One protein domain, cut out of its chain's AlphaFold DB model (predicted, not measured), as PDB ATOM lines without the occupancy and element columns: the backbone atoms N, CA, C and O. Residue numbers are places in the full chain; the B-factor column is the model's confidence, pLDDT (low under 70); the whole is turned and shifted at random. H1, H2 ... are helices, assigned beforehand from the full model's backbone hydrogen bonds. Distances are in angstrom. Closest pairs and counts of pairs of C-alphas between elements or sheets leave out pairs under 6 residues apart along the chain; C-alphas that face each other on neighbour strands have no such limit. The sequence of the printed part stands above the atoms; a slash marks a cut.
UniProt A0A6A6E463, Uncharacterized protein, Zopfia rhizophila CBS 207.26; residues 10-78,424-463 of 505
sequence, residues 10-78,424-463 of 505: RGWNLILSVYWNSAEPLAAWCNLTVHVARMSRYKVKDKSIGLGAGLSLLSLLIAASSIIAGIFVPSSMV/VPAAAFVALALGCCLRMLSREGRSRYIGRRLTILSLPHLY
ATOM      1  N   ARG A  10      14.835  73.301  -1.909       67.81
ATOM      2  CA  ARG A  10      15.744  72.423  -2.682       67.81
ATOM      3  C   ARG A  10      17.157  73.005  -2.827       67.81
ATOM      4  O   ARG A  10      18.109  72.326  -2.455       67.81
ATOM      5  N   GLY A  11      17.291  74.266  -3.252       72.25
ATOM      6  CA  GLY A  11      18.596  74.936  -3.368       72.25
ATOM      7  C   GLY A  11      19.314  75.073  -2.021       72.25
ATOM      8  O   GLY A  11      20.512  74.833  -1.914       72.25
ATOM      9  N   TRP A  12      18.563  75.349  -0.950       75.25
ATOM     10  CA  TRP A  12      19.119  75.424   0.402       75.25
ATOM     11  C   TRP A  12      19.622  74.074   0.939       75.25
ATOM     12  O   TRP A  12      20.688  74.017   1.548       75.25
ATOM     13  N   ASN A  13      18.890  72.980   0.701       76.06
ATOM     14  CA  ASN A  13      19.329  71.641   1.115       76.06
ATOM     15  C   ASN A  13      20.593  71.193   0.364       76.06
ATOM     16  O   ASN A  13      21.437  70.531   0.961       76.06
ATOM     17  N   LEU A  14      20.728  71.582  -0.908       75.06
ATOM     18  CA  LEU A  14      21.908  71.322  -1.733       75.06
ATOM     19  C   LEU A  14      23.138  72.103  -1.232       75.06
ATOM     20  O   LEU A  14      24.207  71.533  -1.052       75.06
ATOM     21  N   ILE A  15      22.982  73.394  -0.918       81.62
ATOM     22  CA  ILE A  15      24.048  74.214  -0.309       81.62
ATOM     23  C   ILE A  15      24.515  73.600   1.018       81.62
ATOM     24  O   ILE A  15      25.714  73.493   1.275       81.62
ATOM     25  N   LEU A  16      23.570  73.182   1.863       80.25
ATOM     26  CA  LEU A  16      23.883  72.557   3.146       80.25
ATOM     27  C   LEU A  16      24.570  71.198   2.986       80.25
ATOM     28  O   LEU A  16      25.473  70.917   3.767       80.25
ATOM     29  N   SER A  17      24.177  70.365   2.017       79.06
ATOM     30  CA  SER A  17      24.837  69.071   1.795       79.06
ATOM     31  C   SER A  17      26.260  69.261   1.278       79.06
ATOM     32  O   SER A  17      27.165  68.560   1.720       79.06
ATOM     33  N   VAL A  18      26.485  70.247   0.408       80.44
ATOM     34  CA  VAL A  18      27.818  70.579  -0.116       80.44
ATOM     35  C   VAL A  18      28.732  71.092   0.994       80.44
ATOM     36  O   VAL A  18      29.870  70.640   1.117       80.44
ATOM     37  N   TYR A  19      28.221  71.979   1.851       83.38
ATOM     38  CA  TYR A  19      28.958  72.462   3.019       83.38
ATOM     39  C   TYR A  19      29.244  71.339   4.028       83.38
ATOM     40  O   TYR A  19      30.357  71.234   4.529       83.38
ATOM     41  N   TRP A  20      28.260  70.479   4.308       82.69
ATOM     42  CA  TRP A  20      28.381  69.399   5.293       82.69
ATOM     43  C   TRP A  20      29.314  68.266   4.850       82.69
ATOM     44  O   TRP A  20      29.999  67.686   5.686       82.69
ATOM     45  N   ASN A  21      29.351  67.954   3.552       81.56
ATOM     46  CA  ASN A  21      30.221  66.911   2.997       81.56
ATOM     47  C   ASN A  21      31.649  67.398   2.710       81.56
ATOM     48  O   ASN A  21      32.497  66.608   2.300       81.56
ATOM     49  N   SER A  22      31.937  68.684   2.915       83.75
ATOM     50  CA  SER A  22      33.289  69.209   2.755       83.75
ATOM     51  C   SER A  22      34.114  68.920   4.011       83.75
ATOM     52  O   SER A  22      33.779  69.383   5.097       83.75
ATOM     53  N   ALA A  23      35.197  68.152   3.856       82.00
ATOM     54  CA  ALA A  23      36.063  67.748   4.967       82.00
ATOM     55  C   ALA A  23      36.834  68.927   5.588       82.00
ATOM     56  O   ALA A  23      37.101  68.929   6.788       82.00
ATOM     57  N   GLU A  24      37.154  69.944   4.782       87.12
ATOM     58  CA  GLU A  24      37.946  71.103   5.191       87.12
ATOM     59  C   GLU A  24      37.255  72.431   4.837       87.12
ATOM     60  O   GLU A  24      36.560  72.511   3.818       87.12
ATOM     61  N   PRO A  25      37.482  73.514   5.611       88.56
ATOM     62  CA  PRO A  25      36.913  74.834   5.328       88.56
ATOM     63  C   PRO A  25      37.301  75.386   3.947       88.56
ATOM     64  O   PRO A  25      36.478  76.017   3.287       88.56
ATOM     65  N   LEU A  26      38.524  75.119   3.475       85.75
ATOM     66  CA  LEU A  26      38.970  75.545   2.143       85.75
ATOM     67  C   LEU A  26      38.204  74.803   1.035       85.75
ATOM     68  O   LEU A  26      37.726  75.423   0.087       85.75
ATOM     69  N   ALA A  27      38.020  73.487   1.189       86.88
ATOM     70  CA  ALA A  27      37.214  72.681   0.276       86.88
ATOM     71  C   ALA A  27      35.748  73.146   0.273       86.88
ATOM     72  O   ALA A  27      35.153  73.289  -0.795       86.88
ATOM     73  N   ALA A  28      35.190  73.464   1.447       88.44
ATOM     74  CA  ALA A  28      33.840  74.010   1.580       88.44
ATOM     75  C   ALA A  28      33.683  75.338   0.828       88.44
ATOM     76  O   ALA A  28      32.705  75.516   0.101       88.44
ATOM     77  N   TRP A  29      34.666  76.234   0.944       90.62
ATOM     78  CA  TRP A  29      34.690  77.499   0.212       90.62
ATOM     79  C   TRP A  29      34.749  77.284  -1.306       90.62
ATOM     80  O   TRP A  29      33.906  77.827  -2.027       90.62
ATOM     81  N   CYS A  30      35.687  76.472  -1.802       86.75
ATOM     82  CA  CYS A  30      35.823  76.180  -3.233       86.75
ATOM     83  C   CYS A  30      34.536  75.571  -3.806       86.75
ATOM     84  O   CYS A  30      33.983  76.085  -4.784       86.75
ATOM     85  N   ASN A  31      34.012  74.531  -3.151       86.81
ATOM     86  CA  ASN A  31      32.812  73.824  -3.589       86.81
ATOM     87  C   ASN A  31      31.581  74.740  -3.573       86.81
ATOM     88  O   ASN A  31      30.850  74.797  -4.563       86.81
ATOM     89  N   LEU A  32      31.370  75.515  -2.502       88.25
ATOM     90  CA  LEU A  32      30.256  76.464  -2.428       88.25
ATOM     91  C   LEU A  32      30.378  77.596  -3.449       88.25
ATOM     92  O   LEU A  32      29.370  77.995  -4.026       88.25
ATOM     93  N   THR A  33      31.583  78.108  -3.703       86.69
ATOM     94  CA  THR A  33      31.799  79.205  -4.660       86.69
ATOM     95  C   THR A  33      31.501  78.760  -6.087       86.69
ATOM     96  O   THR A  33      30.768  79.451  -6.798       86.69
ATOM     97  N   VAL A  34      31.973  77.572  -6.488       85.75
ATOM     98  CA  VAL A  34      31.614  76.956  -7.777       85.75
ATOM     99  C   VAL A  34      30.100  76.782  -7.873       85.75
ATOM    100  O   VAL A  34      29.495  77.092  -8.903       85.75
ATOM    101  N   HIS A  35      29.464  76.345  -6.788       82.12
ATOM    102  CA  HIS A  35      28.036  76.076  -6.792       82.12
ATOM    103  C   HIS A  35      27.166  77.334  -6.881       82.12
ATOM    104  O   HIS A  35      26.197  77.369  -7.646       82.12
ATOM    105  N   VAL A  36      27.528  78.377  -6.132       85.38
ATOM    106  CA  VAL A  36      26.891  79.700  -6.170       85.38
ATOM    107  C   VAL A  36      27.092  80.343  -7.544       85.38
ATOM    108  O   VAL A  36      26.136  80.874  -8.111       85.38
ATOM    109  N   ALA A  37      28.289  80.225  -8.130       83.19
ATOM    110  CA  ALA A  37      28.574  80.719  -9.476       83.19
ATOM    111  C   ALA A  37      27.719  80.015 -10.545       83.19
ATOM    112  O   ALA A  37      27.156  80.684 -11.415       83.19
ATOM    113  N   ARG A  38      27.560  78.684 -10.458       82.06
ATOM    114  CA  ARG A  38      26.666  77.914 -11.343       82.06
ATOM    115  C   ARG A  38      25.212  78.380 -11.203       82.06
ATOM    116  O   ARG A  38      24.606  78.749 -12.204       82.06
ATOM    117  N   MET A  39      24.669  78.467  -9.986       78.25
ATOM    118  CA  MET A  39      23.285  78.933  -9.771       78.25
ATOM    119  C   MET A  39      23.046  80.370 -10.262       78.25
ATOM    120  O   MET A  39      21.984  80.665 -10.813       78.25
ATOM    121  N   SER A  40      24.044  81.249 -10.120       79.00
ATOM    122  CA  SER A  40      23.985  82.616 -10.648       79.00
ATOM    123  C   SER A  40      23.958  82.652 -12.180       79.00
ATOM    124  O   SER A  40      23.248  83.485 -12.745       79.00
ATOM    125  N   ARG A  41      24.697  81.762 -12.865       80.56
ATOM    126  CA  ARG A  41      24.681  81.661 -14.339       80.56
ATOM    127  C   ARG A  41      23.317  81.217 -14.870       80.56
ATOM    128  O   ARG A  41      22.847  81.784 -15.850       80.56
ATOM    129  N   TYR A  42      22.645  80.296 -14.180       77.56
ATOM    130  CA  TYR A  42      21.308  79.810 -14.556       77.56
ATOM    131  C   TYR A  42      20.152  80.754 -14.159       77.56
ATOM    132  O   TYR A  42      18.988  80.380 -14.271       77.56
ATOM    133  N   LYS A  43      20.443  81.985 -13.700       73.25
ATOM    134  CA  LYS A  43      19.452  83.021 -13.324       73.25
ATOM    135  C   LYS A  43      18.369  82.534 -12.350       73.25
ATOM    136  O   LYS A  43      17.249  83.052 -12.350       73.25
ATOM    137  N   VAL A  44      18.696  81.575 -11.487       69.62
ATOM    138  CA  VAL A  44      17.772  81.080 -10.464       69.62
ATOM    139  C   VAL A  44      17.558  82.203  -9.442       69.62
ATOM    140  O   VAL A  44      18.427  82.480  -8.623       69.62
ATOM    141  N   LYS A  45      16.420  82.907  -9.498       64.44
ATOM    142  CA  LYS A  45      16.065  83.960  -8.526       64.44
ATOM    143  C   LYS A  45      15.602  83.330  -7.210       64.44
ATOM    144  O   LYS A  45      14.418  83.353  -6.886       64.44
ATOM    145  N   ASP A  46      16.537  82.768  -6.456       75.25
ATOM    146  CA  ASP A  46      16.272  82.179  -5.145       75.25
ATOM    147  C   ASP A  46      17.092  82.884  -4.051       75.25
ATOM    148  O   ASP A  46      18.279  83.180  -4.209       75.25
ATOM    149  N   LYS A  47      16.451  83.146  -2.905       78.12
ATOM    150  CA  LYS A  47      17.085  83.719  -1.704       78.12
ATOM    151  C   LYS A  47      18.190  82.806  -1.151       78.12
ATOM    152  O   LYS A  47      19.040  83.270  -0.392       78.12
ATOM    153  N   SER A  48      18.195  81.529  -1.540       78.38
ATOM    154  CA  SER A  48      19.233  80.553  -1.195       78.38
ATOM    155  C   SER A  48      20.633  80.943  -1.694       78.38
ATOM    156  O   SER A  48      21.606  80.656  -0.998       78.38
ATOM    157  N   ILE A  49      20.751  81.686  -2.806       81.81
ATOM    158  CA  ILE A  49      22.042  82.171  -3.334       81.81
ATOM    159  C   ILE A  49      22.760  83.069  -2.317       81.81
ATOM    160  O   ILE A  49      23.951  82.888  -2.067       81.81
ATOM    161  N   GLY A  50      22.036  83.997  -1.679       82.06
ATOM    162  CA  GLY A  50      22.610  84.898  -0.673       82.06
ATOM    163  C   GLY A  50      23.105  84.158   0.574       82.06
ATOM    164  O   GLY A  50      24.156  84.486   1.119       82.06
ATOM    165  N   LEU A  51      22.392  83.107   0.992       82.56
ATOM    166  CA  LEU A  51      22.809  82.262   2.113       82.56
ATOM    167  C   LEU A  51      24.019  81.384   1.759       82.56
ATOM    168  O   LEU A  51      24.905  81.210   2.594       82.56
ATOM    169  N   GLY A  52      24.084  80.862   0.530       84.25
ATOM    170  CA  GLY A  52      25.243  80.118   0.027       84.25
ATOM    171  C   GLY A  52      26.499  80.983  -0.058       84.25
ATOM    172  O   GLY A  52      27.564  80.557   0.384       84.25
ATOM    173  N   ALA A  53      26.367  82.226  -0.530       86.25
ATOM    174  CA  ALA A  53      27.454  83.204  -0.506       86.25
ATOM    175  C   ALA A  53      27.908  83.519   0.933       86.25
ATOM    176  O   ALA A  53      29.105  83.561   1.202       86.25
ATOM    177  N   GLY A  54      26.964  83.664   1.872       86.88
ATOM    178  CA  GLY A  54      27.270  83.865   3.291       86.88
ATOM    179  C   GLY A  54      28.027  82.692   3.928       86.88
ATOM    180  O   GLY A  54      29.008  82.911   4.635       86.88
ATOM    181  N   LEU A  55      27.619  81.448   3.651       87.62
ATOM    182  CA  LEU A  55      28.329  80.249   4.122       87.62
ATOM    183  C   LEU A  55      29.712  80.105   3.478       87.62
ATOM    184  O   LEU A  55      30.660  79.754   4.173       87.62
ATOM    185  N   SER A  56      29.832  80.425   2.188       87.75
ATOM    186  CA  SER A  56      31.111  80.428   1.470       87.75
ATOM    187  C   SER A  56      32.094  81.433   2.086       87.75
ATOM    188  O   SER A  56      33.247  81.096   2.371       87.75
ATOM    189  N   LEU A  57      31.619  82.646   2.395       89.00
ATOM    190  CA  LEU A  57      32.410  83.669   3.079       89.00
ATOM    191  C   LEU A  57      32.831  83.215   4.483       89.00
ATOM    192  O   LEU A  57      33.982  83.400   4.867       89.00
ATOM    193  N   LEU A  58      31.928  82.583   5.238       88.69
ATOM    194  CA  LEU A  58      32.248  82.037   6.556       88.69
ATOM    195  C   LEU A  58      33.326  80.947   6.472       88.69
ATOM    196  O   LEU A  58      34.280  80.984   7.245       88.69
ATOM    197  N   SER A  59      33.217  80.008   5.524       89.19
ATOM    198  CA  SER A  59      34.242  78.974   5.326       89.19
ATOM    199  C   SER A  59      35.593  79.556   4.921       89.19
ATOM    200  O   SER A  59      36.616  79.090   5.416       89.19
ATOM    201  N   LEU A  60      35.602  80.609   4.097       89.44
ATOM    202  CA  LEU A  60      36.824  81.320   3.729       89.44
ATOM    203  C   LEU A  60      37.469  81.985   4.946       89.44
ATOM    204  O   LEU A  60      38.674  81.860   5.138       89.44
ATOM    205  N   LEU A  61      36.679  82.657   5.790       88.31
ATOM    206  CA  LEU A  61      37.177  83.280   7.019       88.31
ATOM    207  C   LEU A  61      37.748  82.241   7.985       88.31
ATOM    208  O   LEU A  61      38.809  82.469   8.560       88.31
ATOM    209  N   ILE A  62      37.090  81.088   8.126       89.56
ATOM    210  CA  ILE A  62      37.593  79.986   8.951       89.56
ATOM    211  C   ILE A  62      38.907  79.448   8.366       89.56
ATOM    212  O   ILE A  62      39.885  79.355   9.105       89.56
ATOM    213  N   ALA A  63      38.971  79.176   7.058       87.94
ATOM    214  CA  ALA A  63      40.185  78.701   6.384       87.94
ATOM    215  C   ALA A  63      41.353  79.693   6.523       87.94
ATOM    216  O   ALA A  63      42.472  79.315   6.877       87.94
ATOM    217  N   ALA A  64      41.088  80.982   6.299       87.56
ATOM    218  CA  ALA A  64      42.071  82.040   6.479       87.56
ATOM    219  C   ALA A  64      42.532  82.115   7.941       87.56
ATOM    220  O   ALA A  64      43.731  82.178   8.201       87.56
ATOM    221  N   SER A  65      41.605  82.031   8.902       83.69
ATOM    222  CA  SER A  65      41.937  82.055  10.328       83.69
ATOM    223  C   SER A  65      42.788  80.860  10.758       83.69
ATOM    224  O   SER A  65      43.711  81.051  11.542       83.69
ATOM    225  N   SER A  66      42.558  79.657  10.215       86.94
ATOM    226  CA  SER A  66      43.373  78.479  10.535       86.94
ATOM    227  C   SER A  66      44.789  78.587   9.976       86.94
ATOM    228  O   SER A  66      45.736  78.208  10.660       86.94
ATOM    229  N   ILE A  67      44.953  79.153   8.776       86.81
ATOM    230  CA  ILE A  67      46.276  79.386   8.177       86.81
ATOM    231  C   ILE A  67      47.025  80.468   8.962       86.81
ATOM    232  O   ILE A  67      48.167  80.261   9.368       86.81
ATOM    233  N   ILE A  68      46.370  81.603   9.227       84.94
ATOM    234  CA  ILE A  68      46.947  82.707  10.004       84.94
ATOM    235  C   ILE A  68      47.323  82.211  11.402       84.94
ATOM    236  O   ILE A  68      48.450  82.425  11.835       84.94
ATOM    237  N   ALA A  69      46.436  81.491  12.091       84.25
ATOM    238  CA  ALA A  69      46.743  80.907  13.392       84.25
ATOM    239  C   ALA A  69      47.917  79.918  13.306       84.25
ATOM    240  O   ALA A  69      48.814  79.979  14.141       84.25
ATOM    241  N   GLY A  70      47.972  79.072  12.273       84.00
ATOM    242  CA  GLY A  70      49.072  78.128  12.057       84.00
ATOM    243  C   GLY A  70      50.445  78.786  11.875       84.00
ATOM    244  O   GLY A  70      51.449  78.187  12.240       84.00
ATOM    245  N   ILE A  71      50.501  80.023  11.369       85.38
ATOM    246  CA  ILE A  71      51.756  80.770  11.163       85.38
ATOM    247  C   ILE A  71      52.084  81.660  12.372       85.38
ATOM    248  O   ILE A  71      53.215  81.679  12.869       85.38
ATOM    249  N   PHE A  72      51.098  82.408  12.866       86.38
ATOM    250  CA  PHE A  72      51.306  83.400  13.920       86.38
ATOM    251  C   PHE A  72      51.388  82.782  15.314       86.38
ATOM    252  O   PHE A  72      52.124  83.303  16.152       86.38
ATOM    253  N   VAL A  73      50.680  81.680  15.587       85.94
ATOM    254  CA  VAL A  73      50.716  81.057  16.918       85.94
ATOM    255  C   VAL A  73      52.103  80.484  17.216       85.94
ATOM    256  O   VAL A  73      52.645  80.878  18.244       85.94
ATOM    257  N   PRO A  74      52.746  79.661  16.361       82.81
ATOM    258  CA  PRO A  74      54.081  79.140  16.663       82.81
ATOM    259  C   PRO A  74      55.141  80.240  16.778       82.81
ATOM    260  O   PRO A  74      55.954  80.215  17.702       82.81
ATOM    261  N   SER A  75      55.098  81.238  15.887       84.25
ATOM    262  CA  SER A  75      56.048  82.360  15.904       84.25
ATOM    263  C   SER A  75      55.881  83.260  17.128       84.25
ATOM    264  O   SER A  75      56.873  83.733  17.669       84.25
ATOM    265  N   SER A  76      54.652  83.451  17.610       84.12
ATOM    266  CA  SER A  76      54.390  84.212  18.839       84.12
ATOM    267  C   SER A  76      54.618  83.376  20.102       84.12
ATOM    268  O   SER A  76      54.866  83.923  21.177       84.12
ATOM    269  N   MET A  77      54.513  82.049  19.996       85.31
ATOM    270  CA  MET A  77      54.680  81.127  21.115       85.31
ATOM    271  C   MET A  77      56.140  81.041  21.553       85.31
ATOM    272  O   MET A  77      56.380  80.923  22.750       85.31
ATOM    273  N   VAL A  78      57.103  81.159  20.636       85.69
ATOM    274  CA  VAL A  78      58.527  81.258  20.980       85.69
ATOM    275  C   VAL A  78      58.864  82.710  21.313       85.69
ATOM    276  O   VAL A  78      58.950  83.554  20.429       85.69
ATOM    277  N   VAL A 424      45.393  79.538  23.850       86.69
ATOM    278  CA  VAL A 424      45.035  78.706  22.690       86.69
ATOM    279  C   VAL A 424      44.145  77.515  23.095       86.69
ATOM    280  O   VAL A 424      43.043  77.406  22.550       86.69
ATOM    281  N   PRO A 425      44.513  76.667  24.081       88.12
ATOM    282  CA  PRO A 425      43.622  75.618  24.581       88.12
ATOM    283  C   PRO A 425      42.329  76.163  25.189       88.12
ATOM    284  O   PRO A 425      41.267  75.580  24.971       88.12
ATOM    285  N   ALA A 426      42.384  77.285  25.917       89.81
ATOM    286  CA  ALA A 426      41.194  77.890  26.513       89.81
ATOM    287  C   ALA A 426      40.202  78.375  25.445       89.81
ATOM    288  O   ALA A 426      39.009  78.084  25.532       89.81
ATOM    289  N   ALA A 427      40.683  79.052  24.399       86.62
ATOM    290  CA  ALA A 427      39.853  79.487  23.280       86.62
ATOM    291  C   ALA A 427      39.247  78.290  22.528       86.62
ATOM    292  O   ALA A 427      38.056  78.305  22.208       86.62
ATOM    293  N   ALA A 428      40.030  77.228  22.310       85.38
ATOM    294  CA  ALA A 428      39.537  75.990  21.712       85.38
ATOM    295  C   ALA A 428      38.447  75.332  22.578       85.38
ATOM    296  O   ALA A 428      37.408  74.919  22.061       85.38
ATOM    297  N   PHE A 429      38.638  75.292  23.900       90.31
ATOM    298  CA  PHE A 429      37.648  74.763  24.837       90.31
ATOM    299  C   PHE A 429      36.352  75.581  24.824       90.31
ATOM    300  O   PHE A 429      35.266  75.007  24.753       90.31
ATOM    301  N   VAL A 430      36.445  76.914  24.820       89.62
ATOM    302  CA  VAL A 430      35.279  77.808  24.721       89.62
ATOM    303  C   VAL A 430      34.535  77.601  23.400       89.62
ATOM    304  O   VAL A 430      33.306  77.508  23.400       89.62
ATOM    305  N   ALA A 431      35.252  77.464  22.282       83.44
ATOM    306  CA  ALA A 431      34.647  77.188  20.980       83.44
ATOM    307  C   ALA A 431      33.917  75.831  20.959       83.44
ATOM    308  O   ALA A 431      32.789  75.739  20.464       83.44
ATOM    309  N   LEU A 432      34.515  74.792  21.551       84.38
ATOM    310  CA  LEU A 432      33.885  73.478  21.700       84.38
ATOM    311  C   LEU A 432      32.649  73.535  22.605       84.38
ATOM    312  O   LEU A 432      31.607  72.984  22.249       84.38
ATOM    313  N   ALA A 433      32.734  74.234  23.737       86.94
ATOM    314  CA  ALA A 433      31.620  74.412  24.661       86.94
ATOM    315  C   ALA A 433      30.451  75.148  23.990       86.94
ATOM    316  O   ALA A 433      29.320  74.667  24.047       86.94
ATOM    317  N   LEU A 434      30.719  76.243  23.271       83.75
ATOM    318  CA  LEU A 434      29.719  76.955  22.468       83.75
ATOM    319  C   LEU A 434      29.087  76.040  21.413       83.75
ATOM    320  O   LEU A 434      27.863  76.010  21.284       83.75
ATOM    321  N   GLY A 435      29.893  75.248  20.700       78.31
ATOM    322  CA  GLY A 435      29.399  74.256  19.744       78.31
ATOM    323  C   GLY A 435      28.469  73.222  20.390       78.31
ATOM    324  O   GLY A 435      27.399  72.921  19.854       78.31
ATOM    325  N   CYS A 436      28.830  72.719  21.571       79.75
ATOM    326  CA  CYS A 436      28.008  71.799  22.356       79.75
ATOM    327  C   CYS A 436      26.715  72.452  22.864       79.75
ATOM    328  O   CYS A 436      25.644  71.866  22.702       79.75
ATOM    329  N   CYS A 437      26.773  73.668  23.406       79.75
ATOM    330  CA  CYS A 437      25.600  74.418  23.859       79.75
ATOM    331  C   CYS A 437      24.638  74.709  22.705       79.75
ATOM    332  O   CYS A 437      23.437  74.484  22.835       79.75
ATOM    333  N   LEU A 438      25.149  75.126  21.544       76.06
ATOM    334  CA  LEU A 438      24.334  75.331  20.345       76.06
ATOM    335  C   LEU A 438      23.668  74.028  19.884       76.06
ATOM    336  O   LEU A 438      22.498  74.044  19.490       76.06
ATOM    337  N   ARG A 439      24.366  72.887  19.973       72.81
ATOM    338  CA  ARG A 439      23.777  71.565  19.703       72.81
ATOM    339  C   ARG A 439      22.690  71.207  20.717       72.81
ATOM    340  O   ARG A 439      21.619  70.776  20.292       72.81
ATOM    341  N   MET A 440      22.922  71.414  22.012       75.00
ATOM    342  CA  MET A 440      21.943  71.161  23.083       75.00
ATOM    343  C   MET A 440      20.683  72.023  22.907       75.00
ATOM    344  O   MET A 440      19.582  71.482  22.852       75.00
ATOM    345  N   LEU A 441      20.840  73.332  22.684       73.38
ATOM    346  CA  LEU A 441      19.732  74.264  22.425       73.38
ATOM    347  C   LEU A 441      18.978  73.925  21.131       73.38
ATOM    348  O   LEU A 441      17.769  74.122  21.032       73.38
ATOM    349  N   SER A 442      19.659  73.366  20.125       64.06
ATOM    350  CA  SER A 442      18.985  72.861  18.920       64.06
ATOM    351  C   SER A 442      18.172  71.579  19.166       64.06
ATOM    352  O   SER A 442      17.283  71.249  18.373       64.06
ATOM    353  N   ARG A 443      18.467  70.859  20.256       58.59
ATOM    354  CA  ARG A 443      17.877  69.561  20.601       58.59
ATOM    355  C   ARG A 443      16.508  69.707  21.271       58.59
ATOM    356  O   ARG A 443      15.634  68.882  21.009       58.59
ATOM    357  N   GLU A 444      16.285  70.782  22.026       55.38
ATOM    358  CA  GLU A 444      15.068  71.012  22.828       55.38
ATOM    359  C   GLU A 444      13.782  71.288  22.022       55.38
ATOM    360  O   GLU A 444      12.690  71.172  22.564       55.38
ATOM    361  N   GLY A 445      13.861  71.551  20.709       53.06
ATOM    362  CA  GLY A 445      12.672  71.838  19.884       53.06
ATOM    363  C   GLY A 445      12.440  70.953  18.652       53.06
ATOM    364  O   GLY A 445      11.489  71.201  17.909       53.06
ATOM    365  N   ARG A 446      13.306  69.974  18.329       51.16
ATOM    366  CA  ARG A 446      13.328  69.421  16.949       51.16
ATOM    367  C   ARG A 446      13.833  67.984  16.759       51.16
ATOM    368  O   ARG A 446      14.253  67.624  15.657       51.16
ATOM    369  N   SER A 447      13.737  67.123  17.773       50.66
ATOM    370  CA  SER A 447      14.318  65.766  17.732       50.66
ATOM    371  C   SER A 447      13.768  64.831  16.635       50.66
ATOM    372  O   SER A 447      14.496  63.949  16.194       50.66
ATOM    373  N   ARG A 448      12.531  65.005  16.139       50.44
ATOM    374  CA  ARG A 448      11.992  64.165  15.036       50.44
ATOM    375  C   ARG A 448      12.249  64.730  13.631       50.44
ATOM    376  O   ARG A 448      12.181  63.993  12.653       50.44
ATOM    377  N   TYR A 449      12.566  66.021  13.515       51.69
ATOM    378  CA  TYR A 449      12.723  66.712  12.224       51.69
ATOM    379  C   TYR A 449      14.179  66.742  11.732       51.69
ATOM    380  O   TYR A 449      14.428  66.795  10.530       51.69
ATOM    381  N   ILE A 450      15.147  66.680  12.653       51.00
ATOM    382  CA  ILE A 450      16.582  66.667  12.333       51.00
ATOM    383  C   ILE A 450      17.022  65.291  11.813       51.00
ATOM    384  O   ILE A 450      17.775  65.240  10.847       51.00
ATOM    385  N   GLY A 451      16.484  64.190  12.354       49.56
ATOM    386  CA  GLY A 451      16.800  62.832  11.888       49.56
ATOM    387  C   GLY A 451      16.465  62.605  10.409       49.56
ATOM    388  O   GLY A 451      17.284  62.050   9.685       49.56
ATOM    389  N   ARG A 452      15.319  63.129   9.938       50.75
ATOM    390  CA  ARG A 452      14.923  63.118   8.514       50.75
ATOM    391  C   ARG A 452      15.753  64.064   7.638       50.75
ATOM    392  O   ARG A 452      15.913  63.815   6.454       50.75
ATOM    393  N   ARG A 453      16.280  65.163   8.191       51.69
ATOM    394  CA  ARG A 453      17.122  66.111   7.439       51.69
ATOM    395  C   ARG A 453      18.571  65.663   7.330       51.69
ATOM    396  O   ARG A 453      19.158  65.865   6.280       51.69
ATOM    397  N   LEU A 454      19.130  65.038   8.363       48.12
ATOM    398  CA  LEU A 454      20.461  64.431   8.297       48.12
ATOM    399  C   LEU A 454      20.494  63.285   7.282       48.12
ATOM    400  O   LEU A 454      21.447  63.206   6.524       48.12
ATOM    401  N   THR A 455      19.423  62.488   7.185       52.25
ATOM    402  CA  THR A 455      19.276  61.471   6.123       52.25
ATOM    403  C   THR A 455      19.159  62.082   4.723       52.25
ATOM    404  O   THR A 455      19.672  61.509   3.770       52.25
ATOM    405  N   ILE A 456      18.529  63.257   4.580       52.66
ATOM    406  CA  ILE A 456      18.482  64.012   3.310       52.66
ATOM    407  C   ILE A 456      19.836  64.660   2.973       52.66
ATOM    408  O   ILE A 456      20.205  64.723   1.807       52.66
ATOM    409  N   LEU A 457      20.593  65.120   3.969       47.88
ATOM    410  CA  LEU A 457      21.921  65.720   3.783       47.88
ATOM    411  C   LEU A 457      23.009  64.674   3.500       47.88
ATOM    412  O   LEU A 457      23.988  64.989   2.829       47.88
ATOM    413  N   SER A 458      22.817  63.438   3.969       51.22
ATOM    414  CA  SER A 458      23.705  62.301   3.715       51.22
ATOM    415  C   SER A 458      23.405  61.561   2.410       51.22
ATOM    416  O   SER A 458      24.044  60.549   2.149       51.22
ATOM    417  N   LEU A 459      22.415  61.994   1.616       57.31
ATOM    418  CA  LEU A 459      22.066  61.358   0.343       57.31
ATOM    419  C   LEU A 459      23.135  61.706  -0.713       57.31
ATOM    420  O   LEU A 459      23.153  62.843  -1.199       57.31
ATOM    421  N   PRO A 460      23.989  60.749  -1.135       56.91
ATOM    422  CA  PRO A 460      25.074  61.005  -2.088       56.91
ATOM    423  C   PRO A 460      24.556  61.508  -3.440       56.91
ATOM    424  O   PRO A 460      25.238  62.253  -4.134       56.91
ATOM    425  N   HIS A 461      23.310  61.165  -3.787       56.84
ATOM    426  CA  HIS A 461      22.645  61.586  -5.020       56.84
ATOM    427  C   HIS A 461      22.519  63.105  -5.166       56.84
ATOM    428  O   HIS A 461      22.661  63.610  -6.272       56.84
ATOM    429  N   LEU A 462      22.309  63.850  -4.074       55.06
ATOM    430  CA  LEU A 462      22.250  65.316  -4.134       55.06
ATOM    431  C   LEU A 462      23.629  65.935  -4.391       55.06
ATOM    432  O   LEU A 462      23.726  66.956  -5.060       55.06
ATOM    433  N   TYR A 463      24.689  65.308  -3.878       55.44
ATOM    434  CA  TYR A 463      26.071  65.736  -4.106       55.44
ATOM    435  C   TYR A 463      26.552  65.359  -5.518       55.44
ATOM    436  O   TYR A 463      27.233  66.138  -6.180       55.44
TER     437      TYR A 463
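AT A GLANCE: This is residues 10 to 78 and 424 to 463 of the 505 residues of an uncharacterized protein of Zopfia rhizophila CBS 207.26 (UniProt A0A6A6E463). Look for an open three-sided frame: the long helix H3 makes one side, H4 a second that touches no helix, and H5 a third that leads back to H1. H1 and H2 pack on H3 at the base as an up-and-down bundle of three, each helix running against the one before, and little H6 sits on H1. You have 109 residues with six named helices, H1 to H6 in chain order, and no named strand: all helix. The whole is loose, with a radius of gyration of the C-alphas of 16.8 A and spans of 51 by 37 by 23 A.

IN THESE COORDINATES: Find C-alpha 10 at (15.744, 72.423, -2.682), where H1, residues 10 to 20, begins. H2, residues 25 to 41, is 24.1 A long. H3, residues 48 to 77, covers 41.9 A and has a kink of 28 degrees near residue 71. Beyond the cut, H4, residues 424 to 443, starts at (45.035, 78.706, 22.690) and spans 28.7 A. H5 is residues 447 to 457; H6, residues 460 to 463, ends at (26.071, 65.736, -4.106).

HOW THE PARTS SIT: H1 is the hub. It touches H2, whose residues 28 to 35 alone take part, at C-alphas 19 and 28, 5.3 A, in a hairpin. H2 and H3, also a hairpin, touch at C-alphas 29 and 56, 4.8 A, at a shallow tilt of 26 degrees, opposite ways. H1 and H5 touch at C-alphas 17 and 457, 4.9 A, about perpendicular at 84 degrees. H6 touches H1 at C-alphas 462 and 14, 6.5 A. H3 and H4 are only just apart, closest 8.4 A. Every O i to N i+4 pair is within hydrogen-bond range in H1, H2 and H4; H3 has 24 of 26, H5 5 of 7, and H6 is too short for one.

THE WHOLE: The farthest C-alphas, of Lys 43 and Val 78, are 52.0 A apart. Residues 79 to 423 are not printed; C-alphas 78 and 424 are 13.8 A apart across this cut. Of the links printed whole, none is long. Confidence is low at residues 10, 44 to 45 and 442 to 463.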